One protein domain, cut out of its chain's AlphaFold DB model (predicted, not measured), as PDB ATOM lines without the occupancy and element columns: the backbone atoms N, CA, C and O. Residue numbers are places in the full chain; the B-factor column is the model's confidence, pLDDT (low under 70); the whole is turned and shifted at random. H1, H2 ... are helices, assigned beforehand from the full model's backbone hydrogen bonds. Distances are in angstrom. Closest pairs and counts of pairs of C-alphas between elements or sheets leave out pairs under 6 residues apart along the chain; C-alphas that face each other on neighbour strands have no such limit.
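Overview. This is residues 11 to 119 of the 119 residues of an uncharacterized protein of Methanocorpusculum sp. MCE (UniProt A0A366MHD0). What shape do these atoms make? Two groups of helices stand end to end: H1 to H4 gather at one end, H6, H8 and H9 at the other, with H7 in the middle and H5 running along one side. H8 and H9 form a hairpin whose link holds the tip at Lys 103, and H9 folds back toward H3. What builds it? The printed part has 109 residues with nine named helices, H1 to H9 in order, and no named strand: all helix, compact, radius of gyration of the C-alphas 13.3 A, spans 44 by 25 by 22 A.

Along the chain. Where do the first helices lie? H1 is residues 11 to 17, from C-alpha 11 at (48.332, 12.828, 21.966); H2, 20 to 33, is 20.3 A long; H3 is 37 to 47 and H4 50 to 54. And the others? H5 is residues 56 to 67, 15.9 A long, H6 71 to 75, H7 78 to 84 and H8 90 to 100. H9, 107 to 118, is 16.3 A long and ends at (35.813, -3.534, 21.640).

Arrangement. What touches near the first residue? H1 touches H4, closest C-alphas Ser 16 and Glu 54, 5.6 A. H2 touches H3 with residues 26 to 30 alone, about perpendicular at 79 degrees, closest C-alphas Ser 30 and Arg 37, 5.4 A. What follows? H5 touches H7 at a steep tilt of 41 degrees, opposite ways, closest C-alphas Arg 59 and Ala 84, 4.7 A. H7 and H8 form a helical hairpin, closest C-alphas Leu 78 and Ala 93, 5.6 A; H6 only just touches H8, with 3 pairs of C-alphas within 8 A. Do the backbones hold helix spacing? Every O i to N i+4 pair is within hydrogen-bond range except in H7, with 2 of 3.

Size, cuts and confidence. How large is it? The C-alphas of Pro 11 and Lys 103, the two farthest apart, are 45.1 A apart. Is anything cut, long or uncertain? The printed part has no cut and no long link, and no printed residue is under 70 in pLDDT.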
ATOM      1  N   PRO A  11      48.008  11.870  20.904       93.12
ATOM      2  CA  PRO A  11      48.332  12.828  21.966       93.12
ATOM      3  C   PRO A  11      47.174  13.779  22.308       93.12
ATOM      4  O   PRO A  11      46.956  14.110  23.475       93.12
ATOM      5  N   MET A  12      46.401  14.202  21.304       94.81
ATOM      6  CA  MET A  12      45.235  15.069  21.505       94.81
ATOM      7  C   MET A  12      44.109  14.307  22.205       94.81
ATOM      8  O   MET A  12      43.590  14.783  23.209       94.81
ATOM      9  N   LYS A  13      43.814  13.079  21.761       96.12
ATOM     10  CA  LYS A  13      42.841  12.188  22.410       96.12
ATOM     11  C   LYS A  13      43.210  11.903  23.871       96.12
ATOM     12  O   LYS A  13      42.353  11.938  24.756       96.12
ATOM     13  N   LEU A  14      44.497  11.681  24.152       94.81
ATOM     14  CA  LEU A  14      45.001  11.505  25.515       94.81
ATOM     15  C   LEU A  14      44.790  12.761  26.371       94.81
ATOM     16  O   LEU A  14      44.445  12.644  27.549       94.81
ATOM     17  N   THR A  15      44.984  13.939  25.776       95.12
ATOM     18  CA  THR A  15      44.779  15.237  26.430       95.12
ATOM     19  C   THR A  15      43.304  15.441  26.775       95.12
ATOM     20  O   THR A  15      43.005  15.750  27.928       95.12
ATOM     21  N   SER A  16      42.380  15.158  25.850       94.69
ATOM     22  CA  SER A  16      40.933  15.200  26.113       94.69
ATOM     23  C   SER A  16      40.538  14.268  27.266       94.69
ATOM     24  O   SER A  16      39.782  14.658  28.154       94.69
ATOM     25  N   LEU A  17      41.113  13.060  27.326       94.31
ATOM     26  CA  LEU A  17      40.871  12.101  28.413       94.31
ATOM     27  C   LEU A  17      41.488  12.488  29.765       94.31
ATOM     28  O   LEU A  17      41.117  11.894  30.775       94.31
ATOM     29  N   ASN A  18      42.425  13.439  29.818       93.81
ATOM     30  CA  ASN A  18      42.965  13.952  31.081       93.81
ATOM     31  C   ASN A  18      42.044  14.984  31.751       93.81
ATOM     32  O   ASN A  18      42.260  15.305  32.919       93.81
ATOM     33  N   GLY A  19      41.011  15.473  31.055       93.19
ATOM     34  CA  GLY A  19      39.968  16.295  31.661       93.19
ATOM     35  C   GLY A  19      39.270  15.558  32.809       93.19
ATOM     36  O   GLY A  19      39.045  14.350  32.739       93.19
ATOM     37  N   VAL A  20      38.921  16.279  33.881       94.75
ATOM     38  CA  VAL A  20      38.368  15.688  35.118       94.75
ATOM     39  C   VAL A  20      37.153  14.801  34.830       94.75
ATOM     40  O   VAL A  20      37.089  13.666  35.302       94.75
ATOM     41  N   ARG A  21      36.213  15.291  34.011       95.38
ATOM     42  CA  ARG A  21      34.963  14.584  33.697       95.38
ATOM     43  C   ARG A  21      35.193  13.385  32.774       95.38
ATOM     44  O   ARG A  21      34.668  12.310  33.034       95.38
ATOM     45  N   GLN A  22      36.018  13.533  31.741       96.06
ATOM     46  CA  GLN A  22      36.351  12.462  30.796       96.06
ATOM     47  C   GLN A  22      37.128  11.335  31.487       96.06
ATOM     48  O   GLN A  22      36.837  10.155  31.287       96.06
ATOM     49  N   ASN A  23      38.069  11.687  32.363       96.38
ATOM     50  CA  ASN A  23      38.800  10.721  33.173       96.38
ATOM     51  C   ASN A  23      37.869   9.976  34.146       96.38
ATOM     52  O   ASN A  23      38.028   8.768  34.326       96.38
ATOM     53  N   ALA A  24      36.885  10.659  34.743       97.88
ATOM     54  CA  ALA A  24      35.876  10.012  35.581       97.88
ATOM     55  C   ALA A  24      35.052   8.984  34.788       97.88
ATOM     56  O   ALA A  24      34.866   7.865  35.266       97.88
ATOM     57  N   VAL A  25      34.653   9.306  33.551       98.06
ATOM     58  CA  VAL A  25      33.969   8.349  32.666       98.06
ATOM     59  C   VAL A  25      34.858   7.155  32.324       98.06
ATOM     60  O   VAL A  25      34.412   6.016  32.433       98.06
ATOM     61  N   ALA A  26      36.129   7.375  31.974       97.75
ATOM     62  CA  ALA A  26      37.052   6.275  31.691       97.75
ATOM     63  C   ALA A  26      37.212   5.324  32.894       97.75
ATOM     64  O   ALA A  26      37.320   4.113  32.711       97.75
ATOM     65  N   ILE A  27      37.189   5.855  34.122       98.31
ATOM     66  CA  ILE A  27      37.189   5.059  35.360       98.31
ATOM     67  C   ILE A  27      35.862   4.312  35.545       98.31
ATOM     68  O   ILE A  27      35.867   3.148  35.948       98.31
ATOM     69  N   ALA A  28      34.725   4.956  35.282       98.19
ATOM     70  CA  ALA A  28      33.413   4.331  35.415       98.19
ATOM     71  C   ALA A  28      33.249   3.157  34.435       98.19
ATOM     72  O   ALA A  28      32.915   2.049  34.852       98.19
ATOM     73  N   LEU A  29      33.597   3.367  33.162       97.75
ATOM     74  CA  LEU A  29      33.606   2.325  32.132       97.75
ATOM     75  C   LEU A  29      34.568   1.184  32.475       97.75
ATOM     76  O   LEU A  29      34.200   0.016  32.358       97.75
ATOM     77  N   SER A  30      35.776   1.495  32.964       98.00
ATOM     78  CA  SER A  30      36.735   0.449  33.329       98.00
ATOM     79  C   SER A  30      36.213  -0.430  34.468       98.00
ATOM     80  O   SER A  30      36.391  -1.643  34.434       98.00
ATOM     81  N   LYS A  31      35.531   0.163  35.459       97.94
ATOM     82  CA  LYS A  31      34.889  -0.578  36.556       97.94
ATOM     83  C   LYS A  31      33.733  -1.443  36.059       97.94
ATOM     84  O   LYS A  31      33.670  -2.610  36.427       97.94
ATOM     85  N   ARG A  32      32.865  -0.891  35.207       95.56
ATOM     86  CA  ARG A  32      31.734  -1.611  34.597       95.56
ATOM     87  C   ARG A  32      32.184  -2.859  33.827       95.56
ATOM     88  O   ARG A  32      31.547  -3.903  33.925       95.56
ATOM     89  N   LEU A  33      33.309  -2.764  33.117       95.56
ATOM     90  CA  LEU A  33      33.877  -3.862  32.331       95.56
ATOM     91  C   LEU A  33      34.867  -4.753  33.095       95.56
ATOM     92  O   LEU A  33      35.328  -5.751  32.549       95.56
ATOM     93  N   GLY A  34      35.223  -4.412  34.337       96.44
ATOM     94  CA  GLY A  34      36.203  -5.173  35.116       96.44
ATOM     95  C   GLY A  34      37.634  -5.115  34.560       96.44
ATOM     96  O   GLY A  34      38.391  -6.068  34.717       96.44
ATOM     97  N   ILE A  35      38.024  -4.011  33.911       97.69
ATOM     98  CA  ILE A  35      39.370  -3.814  33.345       97.69
ATOM     99  C   ILE A  35      40.119  -2.652  34.004       97.69
ATOM    100  O   ILE A  35      39.548  -1.812  34.702       97.69
ATOM    101  N   SER A  36      41.429  -2.563  33.758       98.00
ATOM    102  CA  SER A  36      42.223  -1.435  34.242       98.00
ATOM    103  C   SER A  36      41.841  -0.129  33.534       98.00
ATOM    104  O   SER A  36      41.533  -0.101  32.339       98.00
ATOM    105  N   ARG A  37      41.950   0.996  34.254       97.31
ATOM    106  CA  ARG A  37      41.761   2.342  33.681       97.31
ATOM    107  C   ARG A  37      42.652   2.575  32.459       97.31
ATOM    108  O   ARG A  37      42.219   3.191  31.495       97.31
ATOM    109  N   GLN A  38      43.904   2.113  32.501       96.88
ATOM    110  CA  GLN A  38      44.845   2.278  31.390       96.88
ATOM    111  C   GLN A  38      44.379   1.522  30.140       96.88
ATOM    112  O   GLN A  38      44.413   2.098  29.055       96.88
ATOM    113  N   ARG A  39      43.870   0.289  30.293       97.94
ATOM    114  CA  ARG A  39      43.294  -0.476  29.180       97.94
ATOM    115  C   ARG A  39      42.071   0.232  28.597       97.94
ATOM    116  O   ARG A  39      41.999   0.395  27.386       97.94
ATOM    117  N   MET A  40      41.170   0.735  29.441       98.12
ATOM    118  CA  MET A  40      40.003   1.489  28.964       98.12
ATOM    119  C   MET A  40      40.407   2.766  28.215       98.12
ATOM    120  O   MET A  40      39.870   3.061  27.154       98.12
ATOM    121  N   ARG A  41      41.395   3.517  28.722       97.56
ATOM    122  CA  ARG A  41      41.908   4.713  28.032       97.56
ATOM    123  C   ARG A  41      42.503   4.379  26.668       97.56
ATOM    124  O   ARG A  41      42.300   5.150  25.740       97.56
ATOM    125  N   LYS A  42      43.207   3.251  26.549       97.62
ATOM    126  CA  LYS A  42      43.739   2.770  25.270       97.62
ATOM    127  C   LYS A  42      42.605   2.507  24.270       97.62
ATOM    128  O   LYS A  42      42.610   3.117  23.209       97.62
ATOM    129  N   ILE A  43      41.594   1.731  24.672       97.94
ATOM    130  CA  ILE A  43      40.406   1.440  23.846       97.94
ATOM    131  C   ILE A  43      39.726   2.738  23.380       97.94
ATOM    132  O   ILE A  43      39.454   2.912  22.197       97.94
ATOM    133  N   LEU A  44      39.503   3.694  24.288       97.81
ATOM    134  CA  LEU A  44      38.880   4.979  23.952       97.81
ATOM    135  C   LEU A  44      39.720   5.805  22.959       97.81
ATOM    136  O   LEU A  44      39.164   6.431  22.063       97.81
ATOM    137  N   ILE A  45      41.050   5.812  23.088       97.06
ATOM    138  CA  ILE A  45      41.941   6.516  22.149       97.06
ATOM    139  C   ILE A  45      41.915   5.857  20.766       97.06
ATOM    140  O   ILE A  45      41.917   6.560  19.753       97.06
ATOM    141  N   GLU A  46      41.886   4.529  20.714       96.12
ATOM    142  CA  GLU A  46      41.903   3.774  19.461       96.12
ATOM    143  C   GLU A  46      40.567   3.886  18.718       96.12
ATOM    144  O   GLU A  46      40.563   4.105  17.508       96.12
ATOM    145  N   LYS A  47      39.441   3.804  19.434       96.31
ATOM    146  CA  LYS A  47      38.112   3.652  18.824       96.31
ATOM    147  C   LYS A  47      37.309   4.955  18.723       96.31
ATOM    148  O   LYS A  47      36.502   5.085  17.809       96.31
ATOM    149  N   CYS A  48      37.508   5.935  19.609       96.50
ATOM    150  CA  CYS A  48      36.744   7.190  19.571       96.50
ATOM    151  C   CYS A  48      37.481   8.289  18.796       96.50
ATOM    152  O   CYS A  48      38.704   8.418  18.883       96.50
ATOM    153  N   ASP A  49      36.745   9.151  18.096       94.94
ATOM    154  CA  ASP A  49      37.283  10.415  17.585       94.94
ATOM    155  C   ASP A  49      37.448  11.470  18.703       94.94
ATOM    156  O   ASP A  49      37.003  11.292  19.840       94.94
ATOM    157  N   ILE A  50      38.123  12.585  18.393       94.25
ATOM    158  CA  ILE A  50      38.354  13.669  19.366       94.25
ATOM    159  C   ILE A  50      37.026  14.244  19.875       94.25
ATOM    160  O   ILE A  50      36.871  14.435  21.080       94.25
ATOM    161  N   MET A  51      36.062  14.482  18.982       94.81
ATOM    162  CA  MET A  51      34.788  15.113  19.329       94.81
ATOM    163  C   MET A  51      33.983  14.266  20.323       94.81
ATOM    164  O   MET A  51      33.353  14.794  21.242       94.81
ATOM    165  N   THR A  52      34.030  12.945  20.174       96.62
ATOM    166  CA  THR A  52      33.412  11.983  21.086       96.62
ATOM    167  C   THR A  52      34.089  12.023  22.446       96.62
ATOM    168  O   THR A  52      33.397  12.110  23.458       96.62
ATOM    169  N   LEU A  53      35.424  12.031  22.488       97.31
ATOM    170  CA  LEU A  53      36.176  12.089  23.745       97.31
ATOM    171  C   LEU A  53      35.954  13.403  24.498       97.31
ATOM    172  O   LEU A  53      35.759  13.386  25.712       97.31
ATOM    173  N   GLU A  54      35.929  14.536  23.801       96.06
ATOM    174  CA  GLU A  54      35.643  15.845  24.398       96.06
ATOM    175  C   GLU A  54      34.243  15.890  25.020       96.06
ATOM    176  O   GLU A  54      34.069  16.408  26.125       96.06
ATOM    177  N   ASN A  55      33.263  15.258  24.372       96.50
ATOM    178  CA  ASN A  55      31.876  15.206  24.834       96.50
ATOM    179  C   ASN A  55      31.536  13.956  25.662       96.50
ATOM    180  O   ASN A  55      30.365  13.731  25.978       96.50
ATOM    181  N   LEU A  56      32.531  13.149  26.043       97.25
ATOM    182  CA  LEU A  56      32.308  11.846  26.672       97.25
ATOM    183  C   LEU A  56      31.552  11.952  28.006       97.25
ATOM    184  O   LEU A  56      30.722  11.104  28.306       97.25
ATOM    185  N   GLY A  57      31.793  13.016  28.778       97.25
ATOM    186  CA  GLY A  57      31.094  13.289  30.041       97.25
ATOM    187  C   GLY A  57      29.574  13.412  29.880       97.25
ATOM    188  O   GLY A  57      28.847  12.557  30.373       97.25
ATOM    189  N   PRO A  58      29.076  14.446  29.178       96.94
ATOM    190  CA  PRO A  58      27.642  14.599  28.916       96.94
ATOM    191  C   PRO A  58      26.999  13.387  28.226       96.94
ATOM    192  O   PRO A  58      25.867  13.027  28.539       96.94
ATOM    193  N   ARG A  59      27.721  12.734  27.305       97.44
ATOM    194  CA  ARG A  59      27.251  11.516  26.626       97.44
ATOM    195  C   ARG A  59      27.050  10.352  27.597       97.44
ATOM    196  O   ARG A  59      26.062   9.633  27.490       97.44
ATOM    197  N   TYR A  60      27.966  10.187  28.548       98.00
ATOM    198  CA  TYR A  60      27.864   9.170  29.588       98.00
ATOM    199  C   TYR A  60      26.660   9.414  30.502       98.00
ATOM    200  O   TYR A  60      25.904   8.484  30.761       98.00
ATOM    201  N   ASP A  61      26.419  10.659  30.915       97.56
ATOM    202  CA  ASP A  61      25.264  10.993  31.758       97.56
ATOM    203  C   ASP A  61      23.933  10.689  31.051       97.56
ATOM    204  O   ASP A  61      23.004  10.156  31.656       97.56
ATOM    205  N   ALA A  62      23.848  10.951  29.744       97.31
ATOM    206  CA  ALA A  62      22.683  10.575  28.946       97.31
ATOM    207  C   ALA A  62      22.497   9.047  28.850       97.31
ATOM    208  O   ALA A  62      21.362   8.565  28.821       97.31
ATOM    209  N   ALA A  63      23.591   8.280  28.812       97.25
ATOM    210  CA  ALA A  63      23.537   6.820  28.841       97.25
ATOM    211  C   ALA A  63      23.126   6.271  30.217       97.25
ATOM    212  O   ALA A  63      22.391   5.289  30.261       97.25
ATOM    213  N   GLU A  64      23.523   6.909  31.324       97.44
ATOM    214  CA  GLU A  64      23.052   6.548  32.673       97.44
ATOM    215  C   GLU A  64      21.528   6.684  32.800       97.44
ATOM    216  O   GLU A  64      20.879   5.804  33.359       97.44
ATOM    217  N   ILE A  65      20.938   7.733  32.215       96.81
ATOM    218  CA  ILE A  65      19.478   7.924  32.206       96.81
ATOM    219  C   ILE A  65      18.774   6.775  31.468       96.81
ATOM    220  O   ILE A  65      17.767   6.268  31.951       96.81
ATOM    221  N   GLN A  66      19.302   6.342  30.318       95.00
ATOM    222  CA  GLN A  66      18.735   5.214  29.561       95.00
ATOM    223  C   GLN A  66      18.906   3.885  30.305       95.00
ATOM    224  O   GLN A  66      17.976   3.086  30.386       95.00
ATOM    225  N   ALA A  67      20.086   3.670  30.890       95.19
ATOM    226  CA  ALA A  67      20.409   2.465  31.641       95.19
ATOM    227  C   ALA A  67      19.537   2.295  32.897       95.19
ATOM    228  O   ALA A  67      19.289   1.169  33.316       95.19
ATOM    229  N   ALA A  68      19.026   3.383  33.484       94.94
ATOM    230  CA  ALA A  68      18.149   3.320  34.654       94.94
ATOM    231  C   ALA A  68      16.841   2.542  34.405       94.94
ATOM    232  O   ALA A  68      16.264   2.009  35.349       94.94
ATOM    233  N   SER A  69      16.382   2.466  33.151       94.25
ATOM    234  CA  SER A  69      15.166   1.744  32.757       94.25
ATOM    235  C   SER A  69      15.429   0.441  31.993       94.25
ATOM    236  O   SER A  69      14.477  -0.204  31.563       94.25
ATOM    237  N   ASP A  70      16.693   0.060  31.794       95.06
ATOM    238  CA  ASP A  70      17.092  -1.146  31.063       95.06
ATOM    239  C   ASP A  70      18.097  -1.949  31.890       95.06
ATOM    240  O   ASP A  70      19.304  -1.703  31.856       95.06
ATOM    241  N   GLU A  71      17.587  -2.916  32.649       95.00
ATOM    242  CA  GLU A  71      18.381  -3.727  33.572       95.00
ATOM    243  C   GLU A  71      19.499  -4.499  32.853       95.00
ATOM    244  O   GLU A  71      20.660  -4.442  33.270       95.00
ATOM    245  N   ILE A  72      19.178  -5.147  31.728       95.88
ATOM    246  CA  ILE A  72      20.147  -5.909  30.928       95.88
ATOM    247  C   ILE A  72      21.161  -4.961  30.292       95.88
ATOM    248  O   ILE A  72      22.374  -5.178  30.392       95.88
ATOM    249  N   GLY A  73      20.682  -3.879  29.674       96.50
ATOM    250  CA  GLY A  73      21.549  -2.872  29.077       96.50
ATOM    251  C   GLY A  73      22.493  -2.241  30.090       96.50
ATOM    252  O   GLY A  73      23.655  -2.005  29.770       96.50
ATOM    253  N   ASN A  74      22.049  -2.025  31.327       97.19
ATOM    254  CA  ASN A  74      22.896  -1.514  32.396       97.19
ATOM    255  C   ASN A  74      23.930  -2.549  32.862       97.19
ATOM    256  O   ASN A  74      25.110  -2.213  32.996       97.19
ATOM    257  N   ALA A  75      23.519  -3.805  33.067       96.19
ATOM    258  CA  ALA A  75      24.396  -4.885  33.523       96.19
ATOM    259  C   ALA A  75      25.545  -5.177  32.538       96.19
ATOM    260  O   ALA A  75      26.669  -5.494  32.951       96.19
ATOM    261  N   LEU A  76      25.277  -5.018  31.240       97.44
ATOM    262  CA  LEU A  76      26.244  -5.172  30.150       97.44
ATOM    263  C   LEU A  76      26.844  -3.840  29.668       97.44
ATOM    264  O   LEU A  76      27.730  -3.826  28.819       97.44
ATOM    265  N   SER A  77      26.407  -2.713  30.240       97.69
ATOM    266  CA  SER A  77      26.828  -1.350  29.873       97.69
ATOM    267  C   SER A  77      26.608  -0.990  28.394       97.69
ATOM    268  O   SER A  77      27.357  -0.206  27.813       97.69
ATOM    269  N   LEU A  78      25.560  -1.535  27.775       97.94
ATOM    270  CA  LEU A  78      25.287  -1.415  26.340       97.94
ATOM    271  C   LEU A  78      25.098   0.036  25.893       97.94
ATOM    272  O   LEU A  78      25.692   0.444  24.897       97.94
ATOM    273  N   HIS A  79      24.331   0.843  26.634       97.81
ATOM    274  CA  HIS A  79      24.130   2.266  26.316       97.81
ATOM    275  C   HIS A  79      25.419   3.084  26.455       97.81
ATOM    276  O   HIS A  79      25.644   4.040  25.712       97.81
ATOM    277  N   HIS A  80      26.292   2.708  27.390       98.12
ATOM    278  CA  HIS A  80      27.562   3.394  27.607       98.12
ATOM    279  C   HIS A  80      28.559   3.101  26.483       98.12
ATOM    280  O   HIS A  80      29.286   3.993  26.049       98.12
ATOM    281  N   LEU A  81      28.583   1.865  25.987       97.94
ATOM    282  CA  LEU A  81      29.497   1.450  24.922       97.94
ATOM    283  C   LEU A  81      29.000   1.868  23.538       97.94
ATOM    284  O   LEU A  81      29.804   2.310  22.717       97.94
ATOM    285  N   SER A  82      27.690   1.781  23.295       97.06
ATOM    286  CA  SER A  82      27.098   2.139  22.003       97.06
ATOM    287  C   SER A  82      26.776   3.624  21.901       97.06
ATOM    288  O   SER A  82      27.435   4.347  21.163       97.06
ATOM    289  N   THR A  83      25.826   4.133  22.679       93.62
ATOM    290  CA  THR A  83      25.378   5.527  22.558       93.62
ATOM    291  C   THR A  83      26.424   6.529  23.046       93.62
ATOM    292  O   THR A  83      26.661   7.540  22.383       93.62
ATOM    293  N   ALA A  84      27.048   6.286  24.207       95.50
ATOM    294  CA  ALA A  84      27.966   7.274  24.772       95.50
ATOM    295  C   ALA A  84      29.335   7.271  24.082       95.50
ATOM    296  O   ALA A  84      29.791   8.321  23.622       95.50
ATOM    297  N   ALA A  85      29.988   6.109  24.005       95.56
ATOM    298  CA  ALA A  85      31.336   5.994  23.454       95.56
ATOM    299  C   ALA A  85      31.375   5.682  21.946       95.56
ATOM    300  O   ALA A  85      32.380   5.984  21.305       95.56
ATOM    301  N   GLY A  86      30.316   5.100  21.370       95.56
ATOM    302  CA  GLY A  86      30.296   4.708  19.954       95.56
ATOM    303  C   GLY A  86      31.252   3.567  19.604       95.56
ATOM    304  O   GLY A  86      31.544   3.370  18.430       95.56
ATOM    305  N   ILE A  87      31.772   2.845  20.601       97.06
ATOM    306  CA  ILE A  87      32.780   1.787  20.412       97.06
ATOM    307  C   ILE A  87      32.159   0.408  20.200       97.06
ATOM    308  O   ILE A  87      32.842  -0.503  19.747       97.06
ATOM    309  N   LEU A  88      30.872   0.265  20.520       97.44
ATOM    310  CA  LEU A  88      30.060  -0.906  20.217       97.44
ATOM    311  C   LEU A  88      28.937  -0.471  19.275       97.44
ATOM    312  O   LEU A  88      28.222   0.483  19.578       97.44
ATOM    313  N   SER A  89      28.767  -1.142  18.137       96.19
ATOM    314  CA  SER A  89      27.670  -0.790  17.231       96.19
ATOM    315  C   SER A  89      26.314  -1.089  17.878       96.19
ATOM    316  O   SER A  89      26.212  -1.875  18.825       96.19
ATOM    317  N   LYS A  90      25.249  -0.461  17.371       94.62
ATOM    318  CA  LYS A  90      23.901  -0.707  17.891       94.62
ATOM    319  C   LYS A  90      23.461  -2.147  17.621       94.62
ATOM    320  O   LYS A  90      22.866  -2.770  18.490       94.62
ATOM    321  N   GLU A  91      23.816  -2.684  16.458       96.50
ATOM    322  CA  GLU A  91      23.530  -4.064  16.065       96.50
ATOM    323  C   GLU A  91      24.180  -5.053  17.035       96.50
ATOM    324  O   GLU A  91      23.523  -5.976  17.509       96.50
ATOM    325  N   TRP A  92      25.447  -4.823  17.396       97.62
ATOM    326  CA  TRP A  92      26.136  -5.646  18.386       97.62
ATOM    327  C   TRP A  92      25.553  -5.490  19.789       97.62
ATOM    328  O   TRP A  92      25.405  -6.476  20.505       97.62
ATOM    329  N   ALA A  93      25.177  -4.275  20.189       97.25
ATOM    330  CA  ALA A  93      24.505  -4.062  21.465       97.25
ATOM    331  C   ALA A  93      23.171  -4.830  21.541       97.25
ATOM    332  O   ALA A  93      22.906  -5.509  22.533       97.25
ATOM    333  N   ASP A  94      22.360  -4.777  20.483       97.06
ATOM    334  CA  ASP A  94      21.091  -5.502  20.408       97.06
ATOM    335  C   ASP A  94      21.314  -7.025  20.364       97.06
ATOM    336  O   ASP A  94      20.582  -7.766  21.024       97.06
ATOM    337  N   HIS A  95      22.366  -7.493  19.683       97.44
ATOM    338  CA  HIS A  95      22.785  -8.896  19.701       97.44
ATOM    339  C   HIS A  95      23.120  -9.381  21.120       97.44
ATOM    340  O   HIS A  95      22.560 -10.377  21.574       97.44
ATOM    341  N   TYR A  96      23.965  -8.660  21.860       97.75
ATOM    342  CA  TYR A  96      24.320  -9.042  23.231       97.75
ATOM    343  C   TYR A  96      23.138  -8.952  24.201       97.75
ATOM    344  O   TYR A  96      23.040  -9.763  25.122       97.75
ATOM    345  N   ARG A  97      22.203  -8.014  23.981       97.31
ATOM    346  CA  ARG A  97      20.939  -7.981  24.731       97.31
ATOM    347  C   ARG A  97      20.109  -9.237  24.466       97.31
ATOM    348  O   ARG A  97      19.567  -9.801  25.410       97.31
ATOM    349  N   ALA A  98      20.005  -9.672  23.209       97.00
ATOM    350  CA  ALA A  98      19.266 -10.879  22.853       97.00
ATOM    351  C   ALA A  98      19.884 -12.131  23.494       97.00
ATOM    352  O   ALA A  98      19.152 -12.911  24.095       97.00
ATOM    353  N   LEU A  99      21.216 -12.262  23.461       96.94
ATOM    354  CA  LEU A  99      21.927 -13.350  24.144       96.94
ATOM    355  C   LEU A  99      21.640 -13.368  25.650       96.94
ATOM    356  O   LEU A  99      21.421 -14.425  26.225       96.94
ATOM    357  N   ALA A 100      21.583 -12.203  26.297       96.38
ATOM    358  CA  ALA A 100      21.301 -12.099  27.729       96.38
ATOM    359  C   ALA A 100      19.862 -12.481  28.128       96.38
ATOM    360  O   ALA A 100      19.595 -12.677  29.311       96.38
ATOM    361  N   LEU A 101      18.938 -12.562  27.167       95.12
ATOM    362  CA  LEU A 101      17.558 -13.002  27.391       95.12
ATOM    363  C   LEU A 101      17.391 -14.522  27.256       95.12
ATOM    364  O   LEU A 101      16.307 -15.045  27.525       95.12
ATOM    365  N   GLU A 102      18.433 -15.239  26.836       95.25
ATOM    366  CA  GLU A 102      18.409 -16.695  26.770       95.25
ATOM    367  C   GLU A 102      18.373 -17.308  28.178       95.25
ATOM    368  O   GLU A 102      18.944 -16.783  29.132       95.25
ATOM    369  N   LYS A 103      17.678 -18.444  28.318       84.12
ATOM    370  CA  LYS A 103      17.328 -19.046  29.616       84.12
ATOM    371  C   LYS A 103      18.539 -19.380  30.505       84.12
ATOM    372  O   LYS A 103      18.397 -19.371  31.724       84.12
ATOM    373  N   ASP A 104      19.693 -19.643  29.897       89.81
ATOM    374  CA  ASP A 104      20.929 -20.065  30.567       89.81
ATOM    375  C   ASP A 104      22.089 -19.075  30.332       89.81
ATOM    376  O   ASP A 104      23.261 -19.440  30.410       89.81
ATOM    377  N   ALA A 105      21.775 -17.816  30.008       91.50
ATOM    378  CA  ALA A 105      22.780 -16.808  29.699       91.50
ATOM    379  C   ALA A 105      23.646 -16.441  30.919       91.50
ATOM    380  O   ALA A 105      23.135 -16.010  31.954       91.50
ATOM    381  N   ASP A 106      24.974 -16.520  30.769       95.44
ATOM    382  CA  ASP A 106      25.924 -15.956  31.732       95.44
ATOM    383  C   ASP A 106      26.381 -14.562  31.278       95.44
ATOM    384  O   ASP A 106      27.137 -14.395  30.315       95.44
ATOM    385  N   LEU A 107      25.958 -13.535  32.019       94.56
ATOM    386  CA  LEU A 107      26.346 -12.147  31.761       94.56
ATOM    387  C   LEU A 107      27.863 -11.921  31.852       94.56
ATOM    388  O   LEU A 107      28.374 -10.969  31.260       94.56
ATOM    389  N   SER A 108      28.593 -12.762  32.584       94.19
ATOM    390  CA  SER A 108      30.052 -12.685  32.706       94.19
ATOM    391  C   SER A 108      30.740 -13.066  31.400       94.19
ATOM    392  O   SER A 108      31.670 -12.376  30.973       94.19
ATOM    393  N   ASP A 109      30.258 -14.121  30.743       96.50
ATOM    394  CA  ASP A 109      30.767 -14.556  29.444       96.50
ATOM    395  C   ASP A 109      30.366 -13.574  28.342       96.50
ATOM    396  O   ASP A 109      31.205 -13.194  27.526       96.50
ATOM    397  N   ILE A 110      29.140 -13.041  28.389       97.44
ATOM    398  CA  ILE A 110      28.710 -11.980  27.466       97.44
ATOM    399  C   ILE A 110      29.576 -10.725  27.637       97.44
ATOM    400  O   ILE A 110      30.029 -10.140  26.656       97.44
ATOM    401  N   ARG A 111      29.884 -10.320  28.875       96.88
ATOM    402  CA  ARG A 111      30.784  -9.186  29.131       96.88
ATOM    403  C   ARG A 111      32.198  -9.447  28.605       96.88
ATOM    404  O   ARG A 111      32.840  -8.509  28.132       96.88
ATOM    405  N   ARG A 112      32.685 -10.691  28.675       96.88
ATOM    406  CA  ARG A 112      33.974 -11.081  28.086       96.88
ATOM    407  C   ARG A 112      33.941 -10.938  26.563       96.88
ATOM    408  O   ARG A 112      34.840 -10.300  26.027       96.88
ATOM    409  N   ALA A 113      32.890 -11.425  25.906       97.56
ATOM    410  CA  ALA A 113      32.707 -11.285  24.461       97.56
ATOM    411  C   ALA A 113      32.626  -9.810  24.026       97.56
ATOM    412  O   ALA A 113      33.331  -9.392  23.111       97.56
ATOM    413  N   ILE A 114      31.866  -8.980  24.752       97.88
ATOM    414  CA  ILE A 114      31.824  -7.526  24.525       97.88
ATOM    415  C   ILE A 114      33.226  -6.920  24.623       97.88
ATOM    416  O   ILE A 114      33.604  -6.095  23.795       97.88
ATOM    417  N   LEU A 115      34.001  -7.297  25.645       96.88
ATOM    418  CA  LEU A 115      35.348  -6.772  25.833       96.88
ATOM    419  C   LEU A 115      36.291  -7.187  24.696       96.88
ATOM    420  O   LEU A 115      37.151  -6.391  24.323       96.88
ATOM    421  N   GLU A 116      36.158  -8.405  24.179       96.31
ATOM    422  CA  GLU A 116      36.912  -8.894  23.020       96.31
ATOM    423  C   GLU A 116      36.561  -8.109  21.750       96.31
ATOM    424  O   GLU A 116      37.474  -7.685  21.047       96.31
ATOM    425  N   GLU A 117      35.278  -7.814  21.525       96.25
ATOM    426  CA  GLU A 117      34.795  -7.033  20.376       96.25
ATOM    427  C   GLU A 117      35.338  -5.592  20.366       96.25
ATOM    428  O   GLU A 117      35.723  -5.053  19.326       96.25
ATOM    429  N   ILE A 118      35.389  -4.943  21.535       95.56
ATOM    430  CA  ILE A 118      35.813  -3.534  21.640       95.56
ATOM    431  C   ILE A 118      37.320  -3.351  21.867       95.56
ATOM    432  O   ILE A 118      37.783  -2.206  21.861       95.56
ATOM    433  N   SER A 119      38.068  -4.430  22.131       90.38
ATOM    434  CA  SER A 119      39.534  -4.377  22.282       90.38
ATOM    435  C   SER A 119      40.248  -4.243  20.931       90.38
ATOM    436  O   SER A 119      41.485  -4.084  20.987       90.38
TER     437      SER A 119